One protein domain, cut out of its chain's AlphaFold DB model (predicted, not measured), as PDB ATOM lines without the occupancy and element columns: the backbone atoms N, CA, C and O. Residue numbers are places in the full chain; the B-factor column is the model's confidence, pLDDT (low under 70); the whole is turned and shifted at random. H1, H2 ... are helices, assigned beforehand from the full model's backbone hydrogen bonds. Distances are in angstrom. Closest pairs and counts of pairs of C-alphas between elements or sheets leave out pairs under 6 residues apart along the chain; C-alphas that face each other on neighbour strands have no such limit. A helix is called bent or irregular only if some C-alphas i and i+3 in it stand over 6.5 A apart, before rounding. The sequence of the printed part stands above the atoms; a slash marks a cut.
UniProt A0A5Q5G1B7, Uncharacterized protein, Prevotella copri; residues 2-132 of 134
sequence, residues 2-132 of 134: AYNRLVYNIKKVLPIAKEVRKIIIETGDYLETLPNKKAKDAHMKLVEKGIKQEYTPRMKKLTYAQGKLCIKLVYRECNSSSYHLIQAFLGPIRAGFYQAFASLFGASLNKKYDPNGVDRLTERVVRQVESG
ATOM      1  N   ALA A   2     103.336 182.349 230.007       84.56
ATOM      2  CA  ALA A   2     104.137 182.235 228.775       84.56
ATOM      3  C   ALA A   2     105.371 183.167 228.727       84.56
ATOM      4  O   ALA A   2     106.440 182.736 228.302       84.56
ATOM      5  N   TYR A   3     105.247 184.403 229.225       89.88
ATOM      6  CA  TYR A   3     106.346 185.378 229.272       89.88
ATOM      7  C   TYR A   3     107.522 184.909 230.143       89.88
ATOM      8  O   TYR A   3     108.641 184.810 229.656       89.88
ATOM      9  N   ASN A   4     107.274 184.506 231.394       92.88
ATOM     10  CA  ASN A   4     108.335 184.027 232.294       92.88
ATOM     11  C   ASN A   4     109.057 182.792 231.734       92.88
ATOM     12  O   ASN A   4     110.267 182.651 231.894       92.88
ATOM     13  N   ARG A   5     108.334 181.916 231.020       94.25
ATOM     14  CA  ARG A   5     108.935 180.779 230.310       94.25
ATOM     15  C   ARG A   5     109.843 181.237 229.164       94.25
ATOM     16  O   ARG A   5     110.901 180.645 228.971       94.25
ATOM     17  N   LEU A   6     109.451 182.273 228.419       93.81
ATOM     18  CA  LEU A   6     110.285 182.878 227.377       93.81
ATOM     19  C   LEU A   6     111.558 183.493 227.977       93.81
ATOM     20  O   LEU A   6     112.644 183.173 227.504       93.81
ATOM     21  N   VAL A   7     111.436 184.280 229.052       96.06
ATOM     22  CA  VAL A   7     112.579 184.857 229.785       96.06
ATOM     23  C   VAL A   7     113.534 183.759 230.251       96.06
ATOM     24  O   VAL A   7     114.727 183.817 229.962       96.06
ATOM     25  N   TYR A   8     113.015 182.717 230.908       96.44
ATOM     26  CA  TYR A   8     113.813 181.573 231.354       96.44
ATOM     27  C   TYR A   8     114.546 180.887 230.193       96.44
ATOM     28  O   TYR A   8     115.747 180.631 230.274       96.44
ATOM     29  N   ASN A   9     113.844 180.618 229.088       96.38
ATOM     30  CA  ASN A   9     114.450 179.995 227.915       96.38
ATOM     31  C   ASN A   9     115.544 180.880 227.306       96.38
ATOM     32  O   ASN A   9     116.597 180.355 226.955       96.38
ATOM     33  N   ILE A  10     115.327 182.197 227.220       96.69
ATOM     34  CA  ILE A  10     116.322 183.159 226.724       96.69
ATOM     35  C   ILE A  10     117.547 183.170 227.631       96.69
ATOM     36  O   ILE A  10     118.649 182.968 227.134       96.69
ATOM     37  N   LYS A  11     117.380 183.302 228.951       96.38
ATOM     38  CA  LYS A  11     118.502 183.256 229.904       96.38
ATOM     39  C   LYS A  11     119.312 181.963 229.799       96.38
ATOM     40  O   LYS A  11     120.526 181.988 229.965       96.38
ATOM     41  N   LYS A  12     118.658 180.842 229.483       95.81
ATOM     42  CA  LYS A  12     119.322 179.546 229.311       95.81
ATOM     43  C   LYS A  12     120.110 179.434 228.000       95.81
ATOM     44  O   LYS A  12     121.158 178.796 227.994       95.81
ATOM     45  N   VAL A  13     119.615 179.996 226.892       94.19
ATOM     46  CA  VAL A  13     120.191 179.756 225.549       94.19
ATOM     47  C   VAL A  13     120.947 180.946 224.954       94.19
ATOM     48  O   VAL A  13     121.765 180.749 224.060       94.19
ATOM     49  N   LEU A  14     120.740 182.165 225.456       95.19
ATOM     50  CA  LEU A  14     121.472 183.361 225.024       95.19
ATOM     51  C   LEU A  14     122.987 183.269 225.293       95.19
ATOM     52  O   LEU A  14     123.740 183.619 224.384       95.19
ATOM     53  N   PRO A  15     123.472 182.763 226.449       95.06
ATOM     54  CA  PRO A  15     124.913 182.592 226.665       95.06
ATOM     55  C   PRO A  15     125.558 181.688 225.609       95.06
ATOM     56  O   PRO A  15     126.580 182.045 225.035       95.06
ATOM     57  N   ILE A  16     124.888 180.583 225.259       90.12
ATOM     58  CA  ILE A  16     125.338 179.641 224.223       90.12
ATOM     59  C   ILE A  16     125.454 180.347 222.867       90.12
ATOM     60  O   ILE A  16     126.437 180.173 222.154       90.12
ATOM     61  N   ALA A  17     124.466 181.170 222.506       87.12
ATOM     62  CA  ALA A  17     124.501 181.916 221.251       87.12
ATOM     63  C   ALA A  17     125.679 182.907 221.184       87.12
ATOM     64  O   ALA A  17     126.332 183.019 220.145       87.12
ATOM     65  N   LYS A  18     125.984 183.581 222.298       90.31
ATOM     66  CA  LYS A  18     127.117 184.512 222.404       90.31
ATOM     67  C   LYS A  18     128.469 183.805 222.346       90.31
ATOM     68  O   LYS A  18     129.380 184.303 221.687       90.31
ATOM     69  N   GLU A  19     128.593 182.643 222.983       88.94
ATOM     70  CA  GLU A  19     129.790 181.800 222.890       88.94
ATOM     71  C   GLU A  19     130.040 181.352 221.442       88.94
ATOM     72  O   GLU A  19     131.152 181.485 220.938       88.94
ATOM     73  N   VAL A  20     128.994 180.920 220.728       80.19
ATOM     74  CA  VAL A  20     129.095 180.540 219.309       80.19
ATOM     75  C   VAL A  20     129.551 181.720 218.444       80.19
ATOM     76  O   VAL A  20     130.434 181.549 217.608       80.19
ATOM     77  N   ARG A  21     129.012 182.929 218.669       82.38
ATOM     78  CA  ARG A  21     129.483 184.150 217.990       82.38
ATOM     79  C   ARG A  21     130.974 184.383 218.232       82.38
ATOM     80  O   ARG A  21     131.693 184.694 217.288       82.38
ATOM     81  N   LYS A  22     131.432 184.234 219.477       86.25
ATOM     82  CA  LYS A  22     132.841 184.409 219.847       86.25
ATOM     83  C   LYS A  22     133.739 183.396 219.136       86.25
ATOM     84  O   LYS A  22     134.678 183.818 218.475       86.25
ATOM     85  N   ILE A  23     133.390 182.106 219.181       82.62
ATOM     86  CA  ILE A  23     134.120 181.041 218.473       82.62
ATOM     87  C   ILE A  23     134.254 181.384 216.993       82.62
ATOM     88  O   ILE A  23     135.307 181.182 216.400       82.62
ATOM     89  N   ILE A  24     133.191 181.907 216.384       75.56
ATOM     90  CA  ILE A  24     133.200 182.210 214.960       75.56
ATOM     91  C   ILE A  24     134.098 183.408 214.631       75.56
ATOM     92  O   ILE A  24     134.840 183.325 213.654       75.56
ATOM     93  N   ILE A  25     134.076 184.473 215.436       79.06
ATOM     94  CA  ILE A  25     134.997 185.609 215.274       79.06
ATOM     95  C   ILE A  25     136.445 185.132 215.427       79.06
ATOM     96  O   ILE A  25     137.234 185.306 214.509       79.06
ATOM     97  N   GLU A  26     136.761 184.424 216.514       83.44
ATOM     98  CA  GLU A  26     138.117 183.924 216.788       83.44
ATOM     99  C   GLU A  26     138.612 182.952 215.710       83.44
ATOM    100  O   GLU A  26     139.771 182.999 215.301       83.44
ATOM    101  N   THR A  27     137.727 182.082 215.213       80.25
ATOM    102  CA  THR A  27     138.049 181.179 214.102       80.25
ATOM    103  C   THR A  27     138.317 181.981 212.834       80.25
ATOM    104  O   THR A  27     139.273 181.684 212.127       80.25
ATOM    105  N   GLY A  28     137.502 182.998 212.538       77.75
ATOM    106  CA  GLY A  28     137.712 183.899 211.405       77.75
ATOM    107  C   GLY A  28     139.077 184.575 211.452       77.75
ATOM    108  O   GLY A  28     139.859 184.413 210.517       77.75
ATOM    109  N   ASP A  29     139.386 185.229 212.569       83.75
ATOM    110  CA  ASP A  29     140.654 185.929 212.785       83.75
ATOM    111  C   ASP A  29     141.844 184.965 212.646       83.75
ATOM    112  O   ASP A  29     142.827 185.251 211.963       83.75
ATOM    113  N   TYR A  30     141.746 183.761 213.222       84.88
ATOM    114  CA  TYR A  30     142.812 182.766 213.113       84.88
ATOM    115  C   TYR A  30     142.987 182.247 211.681       84.88
ATOM    116  O   TYR A  30     144.116 182.064 211.222       84.88
ATOM    117  N   LEU A  31     141.897 182.040 210.936       82.62
ATOM    118  CA  LEU A  31     141.953 181.595 209.541       82.62
ATOM    119  C   LEU A  31     142.673 182.589 208.625       82.62
ATOM    120  O   LEU A  31     143.221 182.168 207.601       82.62
ATOM    121  N   GLU A  32     142.660 183.882 208.946       83.75
ATOM    122  CA  GLU A  32     143.402 184.904 208.201       83.75
ATOM    123  C   GLU A  32     144.918 184.754 208.380       83.75
ATOM    124  O   GLU A  32     145.665 184.984 207.432       83.75
ATOM    125  N   THR A  33     145.372 184.257 209.536       89.12
ATOM    126  CA  THR A  33     146.801 184.018 209.815       89.12
ATOM    127  C   THR A  33     147.371 182.780 209.110       89.12
ATOM    128  O   THR A  33     148.588 182.603 209.036       89.12
ATOM    129  N   LEU A  34     146.512 181.894 208.593       89.38
ATOM    130  CA  LEU A  34     146.940 180.610 208.044       89.38
ATOM    131  C   LEU A  34     147.377 180.712 206.574       89.38
ATOM    132  O   LEU A  34     146.641 181.246 205.739       89.38
ATOM    133  N   PRO A  35     148.518 180.092 206.208       91.06
ATOM    134  CA  PRO A  35     149.203 180.358 204.942       91.06
ATOM    135  C   PRO A  35     148.510 179.762 203.713       91.06
ATOM    136  O   PRO A  35     148.778 180.170 202.588       91.06
ATOM    137  N   ASN A  36     147.665 178.742 203.887       89.38
ATOM    138  CA  ASN A  36     147.057 178.028 202.767       89.38
ATOM    139  C   ASN A  36     145.748 177.326 203.149       89.38
ATOM    140  O   ASN A  36     145.423 177.138 204.323       89.38
ATOM    141  N   LYS A  37     145.010 176.888 202.122       84.00
ATOM    142  CA  LYS A  37     143.730 176.183 202.269       84.00
ATOM    143  C   LYS A  37     143.838 174.915 203.122       84.00
ATOM    144  O   LYS A  37     142.977 174.685 203.956       84.00
ATOM    145  N   LYS A  38     144.910 174.127 202.978       88.81
ATOM    146  CA  LYS A  38     145.101 172.888 203.753       88.81
ATOM    147  C   LYS A  38     145.198 173.166 205.257       88.81
ATOM    148  O   LYS A  38     144.593 172.443 206.045       88.81
ATOM    149  N   ALA A  39     145.930 174.208 205.651       89.19
ATOM    150  CA  ALA A  39     146.039 174.636 207.043       89.19
ATOM    151  C   ALA A  39     144.692 175.143 207.578       89.19
ATOM    152  O   ALA A  39     144.279 174.745 208.667       89.19
ATOM    153  N   LYS A  40     143.975 175.946 206.778       82.56
ATOM    154  CA  LYS A  40     142.614 176.407 207.090       82.56
ATOM    155  C   LYS A  40     141.669 175.225 207.309       82.56
ATOM    156  O   LYS A  40     141.091 175.108 208.382       82.56
ATOM    157  N   ASP A  41     141.597 174.286 206.371       81.94
ATOM    158  CA  ASP A  41     140.746 173.094 206.465       81.94
ATOM    159  C   ASP A  41     141.081 172.227 207.694       81.94
ATOM    160  O   ASP A  41     140.182 171.695 208.350       81.94
ATOM    161  N   ALA A  42     142.368 172.084 208.036       88.19
ATOM    162  CA  ALA A  42     142.799 171.351 209.225       88.19
ATOM    163  C   ALA A  42     142.334 172.034 210.520       88.19
ATOM    164  O   ALA A  42     141.778 171.369 211.394       88.19
ATOM    165  N   HIS A  43     142.499 173.356 210.622       86.19
ATOM    166  CA  HIS A  43     142.011 174.124 211.765       86.19
ATOM    167  C   HIS A  43     140.485 174.036 211.893       86.19
ATOM    168  O   HIS A  43     139.966 173.767 212.974       86.19
ATOM    169  N   MET A  44     139.763 174.143 210.776       79.69
ATOM    170  CA  MET A  44     138.302 174.059 210.763       79.69
ATOM    171  C   MET A  44     137.784 172.721 211.293       79.69
ATOM    172  O   MET A  44     136.821 172.690 212.058       79.69
ATOM    173  N   LYS A  45     138.455 171.611 210.957       82.56
ATOM    174  CA  LYS A  45     138.132 170.285 211.510       82.56
ATOM    175  C   LYS A  45     138.350 170.209 213.023       82.56
ATOM    176  O   LYS A  45     137.580 169.542 213.715       82.56
ATOM    177  N   LEU A  46     139.388 170.868 213.545       86.25
ATOM    178  CA  LEU A  46     139.652 170.923 214.986       86.25
ATOM    179  C   LEU A  46     138.567 171.720 215.716       86.25
ATOM    180  O   LEU A  46     138.027 171.232 216.708       86.25
ATOM    181  N   VAL A  47     138.200 172.890 215.186       82.31
ATOM    182  CA  VAL A  47     137.108 173.715 215.723       82.31
ATOM    183  C   VAL A  47     135.789 172.943 215.697       82.31
ATOM    184  O   VAL A  47     135.107 172.859 216.715       82.31
ATOM    185  N   GLU A  48     135.448 172.299 214.576       76.44
ATOM    186  CA  GLU A  48     134.234 171.483 214.462       76.44
ATOM    187  C   GLU A  48     134.202 170.355 215.505       76.44
ATOM    188  O   GLU A  48     133.174 170.126 216.150       76.44
ATOM    189  N   LYS A  49     135.330 169.662 215.706       83.12
ATOM    190  CA  LYS A  49     135.456 168.611 216.723       83.12
ATOM    191  C   LYS A  49     135.253 169.170 218.133       83.12
ATOM    192  O   LYS A  49     134.488 168.576 218.893       83.12
ATOM    193  N   GLY A  50     135.887 170.296 218.464       83.69
ATOM    194  CA  GLY A  50     135.747 170.957 219.765       83.69
ATOM    195  C   GLY A  50     134.304 171.377 220.040       83.69
ATOM    196  O   GLY A  50     133.730 170.998 221.060       83.69
ATOM    197  N   ILE A  51     133.665 172.033 219.064       78.94
ATOM    198  CA  ILE A  51     132.251 172.408 219.142       78.94
ATOM    199  C   ILE A  51     131.373 171.175 219.379       78.94
ATOM    200  O   ILE A  51     130.517 171.178 220.263       78.94
ATOM    201  N   LYS A  52     131.568 170.095 218.610       77.88
ATOM    202  CA  LYS A  52     130.791 168.860 218.788       77.88
ATOM    203  C   LYS A  52     130.981 168.279 220.185       77.88
ATOM    204  O   LYS A  52     129.990 167.897 220.802       77.88
ATOM    205  N   GLN A  53     132.206 168.213 220.694       86.06
ATOM    206  CA  GLN A  53     132.491 167.649 222.015       86.06
ATOM    207  C   GLN A  53     131.871 168.476 223.146       86.06
ATOM    208  O   GLN A  53     131.240 167.911 224.037       86.06
ATOM    209  N   GLU A  54     131.993 169.800 223.085       85.62
ATOM    210  CA  GLU A  54     131.525 170.692 224.146       85.62
ATOM    211  C   GLU A  54     130.007 170.920 224.099       85.62
ATOM    212  O   GLU A  54     129.307 170.817 225.113       85.62
ATOM    213  N   TYR A  55     129.462 171.208 222.916       82.00
ATOM    214  CA  TYR A  55     128.081 171.666 222.794       82.00
ATOM    215  C   TYR A  55     127.087 170.521 222.635       82.00
ATOM    216  O   TYR A  55     125.960 170.672 223.094       82.00
ATOM    217  N   THR A  56     127.458 169.353 222.095       82.25
ATOM    218  CA  THR A  56     126.529 168.203 222.010       82.25
ATOM    219  C   THR A  56     125.891 167.839 223.361       82.25
ATOM    220  O   THR A  56     124.661 167.768 223.425       82.25
ATOM    221  N   PRO A  57     126.642 167.632 224.463       88.88
ATOM    222  CA  PRO A  57     126.031 167.310 225.753       88.88
ATOM    223  C   PRO A  57     125.193 168.466 226.319       88.88
ATOM    224  O   PRO A  57     124.173 168.217 226.963       88.88
ATOM    225  N   ARG A  58     125.568 169.726 226.058       88.06
ATOM    226  CA  ARG A  58     124.782 170.909 226.460       88.06
ATOM    227  C   ARG A  58     123.467 170.985 225.683       88.06
ATOM    228  O   ARG A  58     122.418 171.214 226.279       88.06
ATOM    229  N   MET A  59     123.508 170.718 224.378       83.38
ATOM    230  CA  MET A  59     122.343 170.703 223.495       83.38
ATOM    231  C   MET A  59     121.365 169.590 223.861       83.38
ATOM    232  O   MET A  59     120.166 169.839 223.922       83.38
ATOM    233  N   LYS A  60     121.855 168.397 224.219       85.69
ATOM    234  CA  LYS A  60     121.007 167.292 224.702       85.69
ATOM    235  C   LYS A  60     120.204 167.631 225.970       85.69
ATOM    236  O   LYS A  60     119.203 166.978 226.239       85.69
ATOM    237  N   LYS A  61     120.610 168.649 226.742       90.25
ATOM    238  CA  LYS A  61     119.896 169.144 227.939       90.25
ATOM    239  C   LYS A  61     118.859 170.236 227.630       90.25
ATOM    240  O   LYS A  61     118.247 170.793 228.553       90.25
ATOM    241  N   LEU A  62     118.699 170.611 226.361       90.00
ATOM    242  CA  LEU A  62     117.694 171.572 225.922       90.00
ATOM    243  C   LEU A  62     116.415 170.848 225.509       90.00
ATOM    244  O   LEU A  62     116.447 169.801 224.870       90.00
ATOM    245  N   THR A  63     115.269 171.445 225.825       90.62
ATOM    246  CA  THR A  63     114.003 171.012 225.223       90.62
ATOM    247  C   THR A  63     113.962 171.397 223.744       90.62
ATOM    248  O   THR A  63     114.672 172.306 223.315       90.62
ATOM    249  N   TYR A  64     113.075 170.781 222.960       84.12
ATOM    250  CA  TYR A  64     112.898 171.123 221.542       84.12
ATOM    251  C   TYR A  64     112.678 172.634 221.311       84.12
ATOM    252  O   TYR A  64     113.307 173.246 220.447       84.12
ATOM    253  N   ALA A  65     111.840 173.269 222.139       87.69
ATOM    254  CA  ALA A  65     111.585 174.708 222.065       87.69
ATOM    255  C   ALA A  65     112.827 175.553 222.406       87.69
ATOM    256  O   ALA A  65     113.069 176.572 221.758       87.69
ATOM    257  N   GLN A  66     113.625 175.126 223.391       91.56
ATOM    258  CA  GLN A  66     114.890 175.777 223.745       91.56
ATOM    259  C   GLN A  66     115.926 175.625 222.631       91.56
ATOM    260  O   GLN A  66     116.567 176.609 222.280       91.56
ATOM    261  N   GLY A  67     116.043 174.438 222.029       86.25
ATOM    262  CA  GLY A  67     116.912 174.200 220.876       86.25
ATOM    263  C   GLY A  67     116.567 175.138 219.721       86.25
ATOM    264  O   GLY A  67     117.422 175.898 219.271       86.25
ATOM    265  N   LYS A  68     115.286 175.185 219.326       84.44
ATOM    266  CA  LYS A  68     114.780 176.091 218.279       84.44
ATOM    267  C   LYS A  68     115.087 177.563 218.562       84.44
ATOM    268  O   LYS A  68     115.486 178.292 217.654       84.44
ATOM    269  N   LEU A  69     114.905 177.999 219.809       89.44
ATOM    270  CA  LEU A  69     115.243 179.357 220.227       89.44
ATOM    271  C   LEU A  69     116.758 179.607 220.173       89.44
ATOM    272  O   LEU A  69     117.174 180.647 219.680       89.44
ATOM    273  N   CYS A  70     117.579 178.652 220.614       87.50
ATOM    274  CA  CYS A  70     119.038 178.746 220.569       87.50
ATOM    275  C   CYS A  70     119.540 178.998 219.143       87.50
ATOM    276  O   CYS A  70     120.331 179.906 218.932       87.50
ATOM    277  N   ILE A  71     119.044 178.254 218.150       80.31
ATOM    278  CA  ILE A  71     119.434 178.425 216.736       80.31
ATOM    279  C   ILE A  71     119.077 179.820 216.223       80.31
ATOM    280  O   ILE A  71     119.867 180.454 215.526       80.31
ATOM    281  N   LYS A  72     117.890 180.314 216.589       85.62
ATOM    282  CA  LYS A  72     117.445 181.668 216.254       85.62
ATOM    283  C   LYS A  72     118.350 182.735 216.863       85.62
ATOM    284  O   LYS A  72     118.737 183.663 216.160       85.62
ATOM    285  N   LEU A  73     118.715 182.587 218.136       88.19
ATOM    286  CA  LEU A  73     119.631 183.517 218.794       88.19
ATOM    287  C   LEU A  73     121.044 183.419 218.214       88.19
ATOM    288  O   LEU A  73     121.646 184.452 217.974       88.19
ATOM    289  N   VAL A  74     121.544 182.225 217.876       81.19
ATOM    290  CA  VAL A  74     122.807 182.080 217.131       81.19
ATOM    291  C   VAL A  74     122.724 182.864 215.823       81.19
ATOM    292  O   VAL A  74     123.605 183.668 215.548       81.19
ATOM    293  N   TYR A  75     121.642 182.719 215.049       79.12
ATOM    294  CA  TYR A  75     121.452 183.522 213.841       79.12
ATOM    295  C   TYR A  75     121.472 185.027 214.155       79.12
ATOM    296  O   TYR A  75     122.176 185.757 213.475       79.12
ATOM    297  N   ARG A  76     120.774 185.493 215.200       86.75
ATOM    298  CA  ARG A  76     120.765 186.903 215.647       86.75
ATOM    299  C   ARG A  76     122.158 187.430 215.989       86.75
ATOM    300  O   ARG A  76     122.525 188.498 215.516       86.75
ATOM    301  N   GLU A  77     122.927 186.685 216.777       83.75
ATOM    302  CA  GLU A  77     124.287 187.058 217.191       83.75
ATOM    303  C   GLU A  77     125.273 187.077 216.012       83.75
ATOM    304  O   GLU A  77     126.238 187.841 215.997       83.75
ATOM    305  N   CYS A  78     125.023 186.224 215.019       72.62
ATOM    306  CA  CYS A  78     125.914 185.983 213.890       72.62
ATOM    307  C   CYS A  78     125.520 186.771 212.625       72.62
ATOM    308  O   CYS A  78     126.303 186.859 211.686       72.62
ATOM    309  N   ASN A  79     124.322 187.354 212.550       65.50
ATOM    310  CA  ASN A  79     123.830 188.063 211.364       65.50
ATOM    311  C   ASN A  79     124.307 189.528 211.329       65.50
ATOM    312  O   ASN A  79     123.500 190.454 211.305       65.50
ATOM    313  N   SER A  80     125.629 189.725 211.349       54.47
ATOM    314  CA  SER A  80     126.293 191.021 211.136       54.47
ATOM    315  C   SER A  80     126.987 191.061 209.769       54.47
ATOM    316  O   SER A  80     127.314 190.022 209.202       54.47
ATOM    317  N   SER A  81     127.223 192.251 209.213       47.06
ATOM    318  CA  SER A  81     127.890 192.430 207.909       47.06
ATOM    319  C   SER A  81     129.288 191.798 207.852       47.06
ATOM    320  O   SER A  81     129.674 191.260 206.816       47.06
ATOM    321  N   SER A  82     130.003 191.758 208.982       38.19
ATOM    322  CA  SER A  82     131.308 191.102 209.134       38.19
ATOM    323  C   SER A  82     131.278 189.598 208.810       38.19
ATOM    324  O   SER A  82     132.295 189.026 208.435       38.19
ATOM    325  N   TYR A  83     130.109 188.949 208.865       51.12
ATOM    326  CA  TYR A  83     129.951 187.529 208.539       51.12
ATOM    327  C   TYR A  83     129.973 187.202 207.051       51.12
ATOM    328  O   TYR A  83     130.177 186.041 206.698       51.12
ATOM    329  N   HIS A  84     129.731 188.174 206.171       53.00
ATOM    330  CA  HIS A  84     129.764 187.916 204.731       53.00
ATOM    331  C   HIS A  84     131.178 187.579 204.238       53.00
ATOM    332  O   HIS A  84     131.315 186.776 203.319       53.00
ATOM    333  N   LEU A  85     132.220 188.101 204.896       45.44
ATOM    334  CA  LEU A  85     133.618 187.779 204.589       45.44
ATOM    335  C   LEU A  85     134.009 186.383 205.094       45.44
ATOM    336  O   LEU A  85     134.633 185.606 204.374       45.44
ATOM    337  N   ILE A  86     133.556 186.010 206.294       49.50
ATOM    338  CA  ILE A  86     133.885 184.708 206.889       49.50
ATOM    339  C   ILE A  86     132.971 183.581 206.351       49.50
ATOM    340  O   ILE A  86     133.301 182.402 206.461       49.50
ATOM    341  N   GLN A  87     131.848 183.906 205.694       55.75
ATOM    342  CA  GLN A  87     130.902 182.956 205.083       55.75
ATOM    343  C   GLN A  87     131.544 181.997 204.071       55.75
ATOM    344  O   GLN A  87     131.136 180.836 204.008       55.75
ATOM    345  N   ALA A  88     132.543 182.449 203.307       59.91
ATOM    346  CA  ALA A  88     133.212 181.618 202.305       59.91
ATOM    347  C   ALA A  88     134.034 180.484 202.944       59.91
ATOM    348  O   ALA A  88     134.051 179.366 202.430       59.91
ATOM    349  N   PHE A  89     134.663 180.746 204.094       53.00
ATOM    350  CA  PHE A  89     135.463 179.756 204.820       53.00
ATOM    351  C   PHE A  89     134.643 178.975 205.849       53.00
ATOM    352  O   PHE A  89     134.868 177.784 206.036       53.00
ATOM    353  N   LEU A  90     133.656 179.610 206.487       58.59
ATOM    354  CA  LEU A  90     132.779 178.987 207.479       58.59
ATOM    355  C   LEU A  90     131.658 178.157 206.868       58.59
ATOM    356  O   LEU A  90     130.970 177.487 207.628       58.59
ATOM    357  N   GLY A  91     131.436 178.177 205.550       64.00
ATOM    358  CA  GLY A  91     130.406 177.363 204.891       64.00
ATOM    359  C   GLY A  91     130.383 175.906 205.392       64.00
ATOM    360  O   GLY A  91     129.336 175.459 205.868       64.00
ATOM    361  N   PRO A  92     131.531 175.199 205.408       61.94
ATOM    362  CA  PRO A  92     131.650 173.854 205.970       61.94
ATOM    363  C   PRO A  92     131.416 173.765 207.488       61.94
ATOM    364  O   PRO A  92     130.708 172.863 207.925       61.94
ATOM    365  N   ILE A  93     131.932 174.699 208.303       56.47
ATOM    366  CA  ILE A  93     131.690 174.698 209.766       56.47
ATOM    367  C   ILE A  93     130.222 174.958 210.086       56.47
ATOM    368  O   ILE A  93     129.638 174.284 210.930       56.47
ATOM    369  N   ARG A  94     129.604 175.921 209.405       59.56
ATOM    370  CA  ARG A  94     128.184 176.229 209.522       59.56
ATOM    371  C   ARG A  94     127.369 175.017 209.102       59.56
ATOM    372  O   ARG A  94     126.467 174.639 209.834       59.56
ATOM    373  N   ALA A  95     127.707 174.372 207.988       65.06
ATOM    374  CA  ALA A  95     127.059 173.133 207.579       65.06
ATOM    375  C   ALA A  95     127.211 172.038 208.646       65.06
ATOM    376  O   ALA A  95     126.213 171.432 209.012       65.06
ATOM    377  N   GLY A  96     128.401 171.841 209.225       62.62
ATOM    378  CA  GLY A  96     128.636 170.875 210.305       62.62
ATOM    379  C   GLY A  96     127.864 171.192 211.592       62.62
ATOM    380  O   GLY A  96     127.286 170.295 212.207       62.62
ATOM    381  N   PHE A  97     127.781 172.470 211.967       63.47
ATOM    382  CA  PHE A  97     127.003 172.953 213.109       63.47
ATOM    383  C   PHE A  97     125.502 172.757 212.886       63.47
ATOM    384  O   PHE A  97     124.820 172.161 213.717       63.47
ATOM    385  N   TYR A  98     124.982 173.191 211.737       63.81
ATOM    386  CA  TYR A  98     123.587 172.976 211.361       63.81
ATOM    387  C   TYR A  98     123.283 171.477 211.241       63.81
ATOM    388  O   TYR A  98     122.255 171.033 211.727       63.81
ATOM    389  N   GLN A  99     124.183 170.653 210.713       65.31
ATOM    390  CA  GLN A  99     123.984 169.205 210.658       65.31
ATOM    391  C   GLN A  99     123.920 168.588 212.063       65.31
ATOM    392  O   GLN A  99     123.038 167.774 212.340       65.31
ATOM    393  N   ALA A 100     124.804 169.006 212.978       65.00
ATOM    394  CA  ALA A 100     124.779 168.567 214.371       65.00
ATOM    395  C   ALA A 100     123.449 168.940 215.045       65.00
ATOM    396  O   ALA A 100     122.792 168.086 215.641       65.00
ATOM    397  N   PHE A 101     122.984 170.177 214.873       63.47
ATOM    398  CA  PHE A 101     121.682 170.602 215.385       63.47
ATOM    399  C   PHE A 101     120.506 169.898 214.696       63.47
ATOM    400  O   PHE A 101     119.503 169.633 215.350       63.47
ATOM    401  N   ALA A 102     120.613 169.554 213.410       66.81
ATOM    402  CA  ALA A 102     119.537 168.914 212.660       66.81
ATOM    403  C   ALA A 102     119.391 167.460 213.107       66.81
ATOM    404  O   ALA A 102     118.280 166.956 213.234       66.81
ATOM    405  N   SER A 103     120.513 166.815 213.429       67.38
ATOM    406  CA  SER A 103     120.531 165.484 214.033       67.38
ATOM    407  C   SER A 103     119.932 165.464 215.447       67.38
ATOM    408  O   SER A 103     119.276 164.497 215.818       67.38
ATOM    409  N   LEU A 104     120.110 166.540 216.224       65.75
ATOM    410  CA  LEU A 104     119.643 166.633 217.614       65.75
ATOM    411  C   LEU A 104     118.191 167.122 217.738       65.75
ATOM    412  O   LEU A 104     117.484 166.710 218.653       65.75
ATOM    413  N   PHE A 105     117.741 168.001 216.838       63.56
ATOM    414  CA  PHE A 105     116.450 168.698 216.921       63.56
ATOM    415  C   PHE A 105     115.602 168.583 215.635       63.56
ATOM    416  O   PHE A 105     114.625 169.314 215.466       63.56
ATOM    417  N   GLY A 106     115.951 167.686 214.710       61.34
ATOM    418  CA  GLY A 106     115.252 167.484 213.435       61.34
ATOM    419  C   GLY A 106     115.463 168.610 212.411       61.34
ATOM    420  O   GLY A 106     116.152 169.600 212.657       61.34
ATOM    421  N   ALA A 107     114.821 168.499 211.244       54.53
ATOM    422  CA  ALA A 107     115.027 169.355 210.060       54.53
ATOM    423  C   ALA A 107     114.593 170.842 210.193       54.53
ATOM    424  O   ALA A 107     114.449 171.553 209.200       54.53
ATOM    425  N   SER A 108     114.360 171.354 211.405       56.06
ATOM    426  CA  SER A 108     113.666 172.635 211.640       56.06
ATOM    427  C   SER A 108     114.566 173.881 211.774       56.06
ATOM    428  O   SER A 108     114.090 174.950 212.163       56.06
ATOM    429  N   LEU A 109     115.850 173.781 211.415       57.03
ATOM    430  CA  LEU A 109     116.869 174.812 211.678       57.03
ATOM    431  C   LEU A 109     116.890 176.001 210.713       57.03
ATOM    432  O   LEU A 109     117.545 177.005 210.985       57.03
ATOM    433  N   ASN A 110     116.209 175.901 209.574       57.72
ATOM    434  CA  ASN A 110     116.353 176.870 208.483       57.72
ATOM    435  C   ASN A 110     115.589 178.188 208.705       57.72
ATOM    436  O   ASN A 110     115.501 179.012 207.795       57.72
ATOM    437  N   LYS A 111     115.022 178.424 209.896       64.38
ATOM    438  CA  LYS A 111     114.302 179.674 210.172       64.38
ATOM    439  C   LYS A 111     115.275 180.789 210.557       64.38
ATOM    440  O   LYS A 111     115.933 180.713 211.591       64.38
ATOM    441  N   LYS A 112     115.307 181.836 209.730       75.69
ATOM    442  CA  LYS A 112     115.972 183.112 210.025       75.69
ATOM    443  C   LYS A 112     115.359 183.773 211.268       75.69
ATOM    444  O   LYS A 112     114.237 183.444 211.663       75.69
ATOM    445  N   TYR A 113     116.107 184.698 211.861       83.19
ATOM    446  CA  TYR A 113     115.636 185.540 212.956       83.19
ATOM    447  C   TYR A 113     115.099 186.866 212.415       83.19
ATOM    448  O   TYR A 113     115.810 187.550 211.680       83.19
ATOM    449  N   ASP A 114     113.863 187.213 212.774       86.62
ATOM    450  CA  ASP A 114     113.197 188.443 212.335       86.62
ATOM    451  C   ASP A 114     112.852 189.339 213.542       86.62
ATOM    452  O   ASP A 114     111.762 189.212 214.115       86.62
ATOM    453  N   PRO A 115     113.769 190.238 213.952       87.94
ATOM    454  CA  PRO A 115     113.601 191.051 215.157       87.94
ATOM    455  C   PRO A 115     112.452 192.063 215.060       87.94
ATOM    456  O   PRO A 115     111.985 192.541 216.091       87.94
ATOM    457  N   ASN A 116     111.993 192.393 213.848       89.50
ATOM    458  CA  ASN A 116     110.966 193.413 213.628       89.50
ATOM    459  C   ASN A 116     109.579 192.815 213.359       89.50
ATOM    460  O   ASN A 116     108.576 193.470 213.641       89.50
ATOM    461  N   GLY A 117     109.505 191.575 212.876       90.56
ATOM    462  CA  GLY A 117     108.257 190.840 212.694       90.56
ATOM    463  C   GLY A 117     108.062 189.750 213.743       90.56
ATOM    464  O   GLY A 117     107.758 190.025 214.909       90.56
ATOM    465  N   VAL A 118     108.174 188.490 213.322       88.75
ATOM    466  CA  VAL A 118     107.695 187.345 214.122       88.75
ATOM    467  C   VAL A 118     108.491 187.101 215.408       88.75
ATOM    468  O   VAL A 118     107.953 186.504 216.339       88.75
ATOM    469  N   ASP A 119     109.742 187.567 215.495       92.19
ATOM    470  CA  ASP A 119     110.593 187.416 216.680       92.19
ATOM    471  C   ASP A 119     110.668 188.686 217.545       92.19
ATOM    472  O   ASP A 119     111.417 188.717 218.518       92.19
ATOM    473  N   ARG A 120     109.847 189.711 217.284       94.19
ATOM    474  CA  ARG A 120     109.878 190.995 218.013       94.19
ATOM    475  C   ARG A 120     109.742 190.869 219.533       94.19
ATOM    476  O   ARG A 120     110.411 191.582 220.280       94.19
ATOM    477  N   LEU A 121     108.876 189.974 220.016       93.44
ATOM    478  CA  LEU A 121     108.740 189.733 221.460       93.44
ATOM    479  C   LEU A 121     110.002 189.074 222.033       93.44
ATOM    480  O   LEU A 121     110.456 189.457 223.108       93.44
ATOM    481  N   THR A 122     110.575 188.114 221.304       94.69
ATOM    482  CA  THR A 122     111.847 187.477 221.658       94.69
ATOM    483  C   THR A 122     112.957 188.521 221.731       94.69
ATOM    484  O   THR A 122     113.650 188.575 222.739       94.69
ATOM    485  N   GLU A 123     113.073 189.396 220.727       95.31
ATOM    486  CA  GLU A 123     114.100 190.441 220.685       95.31
ATOM    487  C   GLU A 123     113.970 191.405 221.860       95.31
ATOM    488  O   GLU A 123     114.966 191.709 222.512       95.31
ATOM    489  N   ARG A 124     112.747 191.835 222.199       94.94
ATOM    490  CA  ARG A 124     112.518 192.677 223.379       94.94
ATOM    491  C   ARG A 124     113.069 192.023 224.644       94.94
ATOM    492  O   ARG A 124     113.804 192.665 225.386       94.94
ATOM    493  N   VAL A 125     112.734 190.756 224.876       96.12
ATOM    494  CA  VAL A 125     113.173 190.040 226.080       96.12
ATOM    495  C   VAL A 125     114.684 189.808 226.070       96.12
ATOM    496  O   VAL A 125     115.322 189.971 227.104       96.12
ATOM    497  N   VAL A 126     115.278 189.489 224.915       95.94
ATOM    498  CA  VAL A 126     116.740 189.404 224.766       95.94
ATOM    499  C   VAL A 126     117.388 190.712 225.209       95.94
ATOM    500  O   VAL A 126     118.256 190.682 226.073       95.94
ATOM    501  N   ARG A 127     116.926 191.861 224.703       95.25
ATOM    502  CA  ARG A 127     117.490 193.174 225.057       95.25
ATOM    503  C   ARG A 127     117.373 193.495 226.546       95.25
ATOM    504  O   ARG A 127     118.313 194.045 227.104       95.25
ATOM    505  N   GLN A 128     116.263 193.128 227.184       95.31
ATOM    506  CA  GLN A 128     116.073 193.311 228.628       95.31
ATOM    507  C   GLN A 128     117.020 192.432 229.457       95.31
ATOM    508  O   GLN A 128     117.552 192.882 230.468       95.31
ATOM    509  N   VAL A 129     117.255 191.187 229.026       94.75
ATOM    510  CA  VAL A 129     118.245 190.301 229.661       94.75
ATOM    511  C   VAL A 129     119.660 190.857 229.471       94.75
ATOM    512  O   VAL A 129     120.456 190.837 230.402       94.75
ATOM    513  N   GLU A 130     119.985 191.375 228.284       92.50
ATOM    514  CA  GLU A 130     121.300 191.964 227.995       92.50
ATOM    515  C   GLU A 130     121.582 193.241 228.793       92.50
ATOM    516  O   GLU A 130     122.724 193.465 229.182       92.50
ATOM    517  N   SER A 131     120.559 194.063 229.042       93.94
ATOM    518  CA  SER A 131     120.675 195.300 229.819       93.94
ATOM    519  C   SER A 131     120.606 195.089 231.335       93.94
ATOM    520  O   SER A 131     120.738 196.055 232.082       93.94
ATOM    521  N   GLY A 132     120.383 193.855 231.800       90.38
ATOM    522  CA  GLY A 132     120.235 193.537 233.223       90.38
ATOM    523  C   GLY A 132     118.906 193.992 233.836       90.38
ATOM    524  O   GLY A 132     118.772 193.999 235.055       90.38
TER     525      GLY A 132
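AT A GLANCE: This is residues 2 to 132 of the 134 residues of an uncharacterized protein of Prevotella copri (UniProt A0A5Q5G1B7). Two helical hairpins, H1b with H2 and H3 with H4, lie one over the other slantwise as a four-helix up-and-down bundle, each helix running against the one before. H1a carries the first helix past one end of the bundle, where H5 packs slantwise on it. The printed part has 131 residues, five named helices, H1 to H5, and no named strand: all helix. It is compact, radius of gyration of the C-alphas 15.3 A, with an elongated outline of 50 by 29 by 25 A.

IN THESE COORDINATES: H1, residues 2 to 33, was assigned as one helix by its hydrogen bonds but is bent: C-alphas 12 and 15 are 6.9 A apart. Arm H1a, residues 2 to 12, begins at C-alpha 2 (104.137, 182.235, 228.775); H1b, residues 15 to 33, spans 27.7 A. H2, residues 37 to 60, spans 33.1 A and is only just irregular, C-alphas 54 and 57 being 6.6 A apart. H3 is residues 64 to 78, 21.2 A. H4, residues 83 to 105, 24.6 A, is irregular, C-alphas 89 and 92 being 7.1 A apart, with a kink of 83 degrees near residue 90. H5, residues 120 to 130, 15.2 A, ends at C-alpha 130 (121.300, 191.964, 227.995).

HOW THE PARTS SIT: In the bundle, H1b touches H3, closest C-alphas Ala 17 and Val 74, 4.5 A. H2 touches H4, closest C-alphas Glu 48 and Ile 93, 6.2 A. H5 touches H1a at a steep tilt of 50 degrees, closest C-alphas Val 7 and Val 125, 6.4 A. Every O i to N i+4 pair is within hydrogen-bond range in H1a, H3 and H5; H1b has 14 of 15, H2 18 of 20, H4 15 of 19.

THE WHOLE: The printed part has no cut. The link H4 to H5 is long, 14 residues. Residues 79 to 111 have pLDDT under 70.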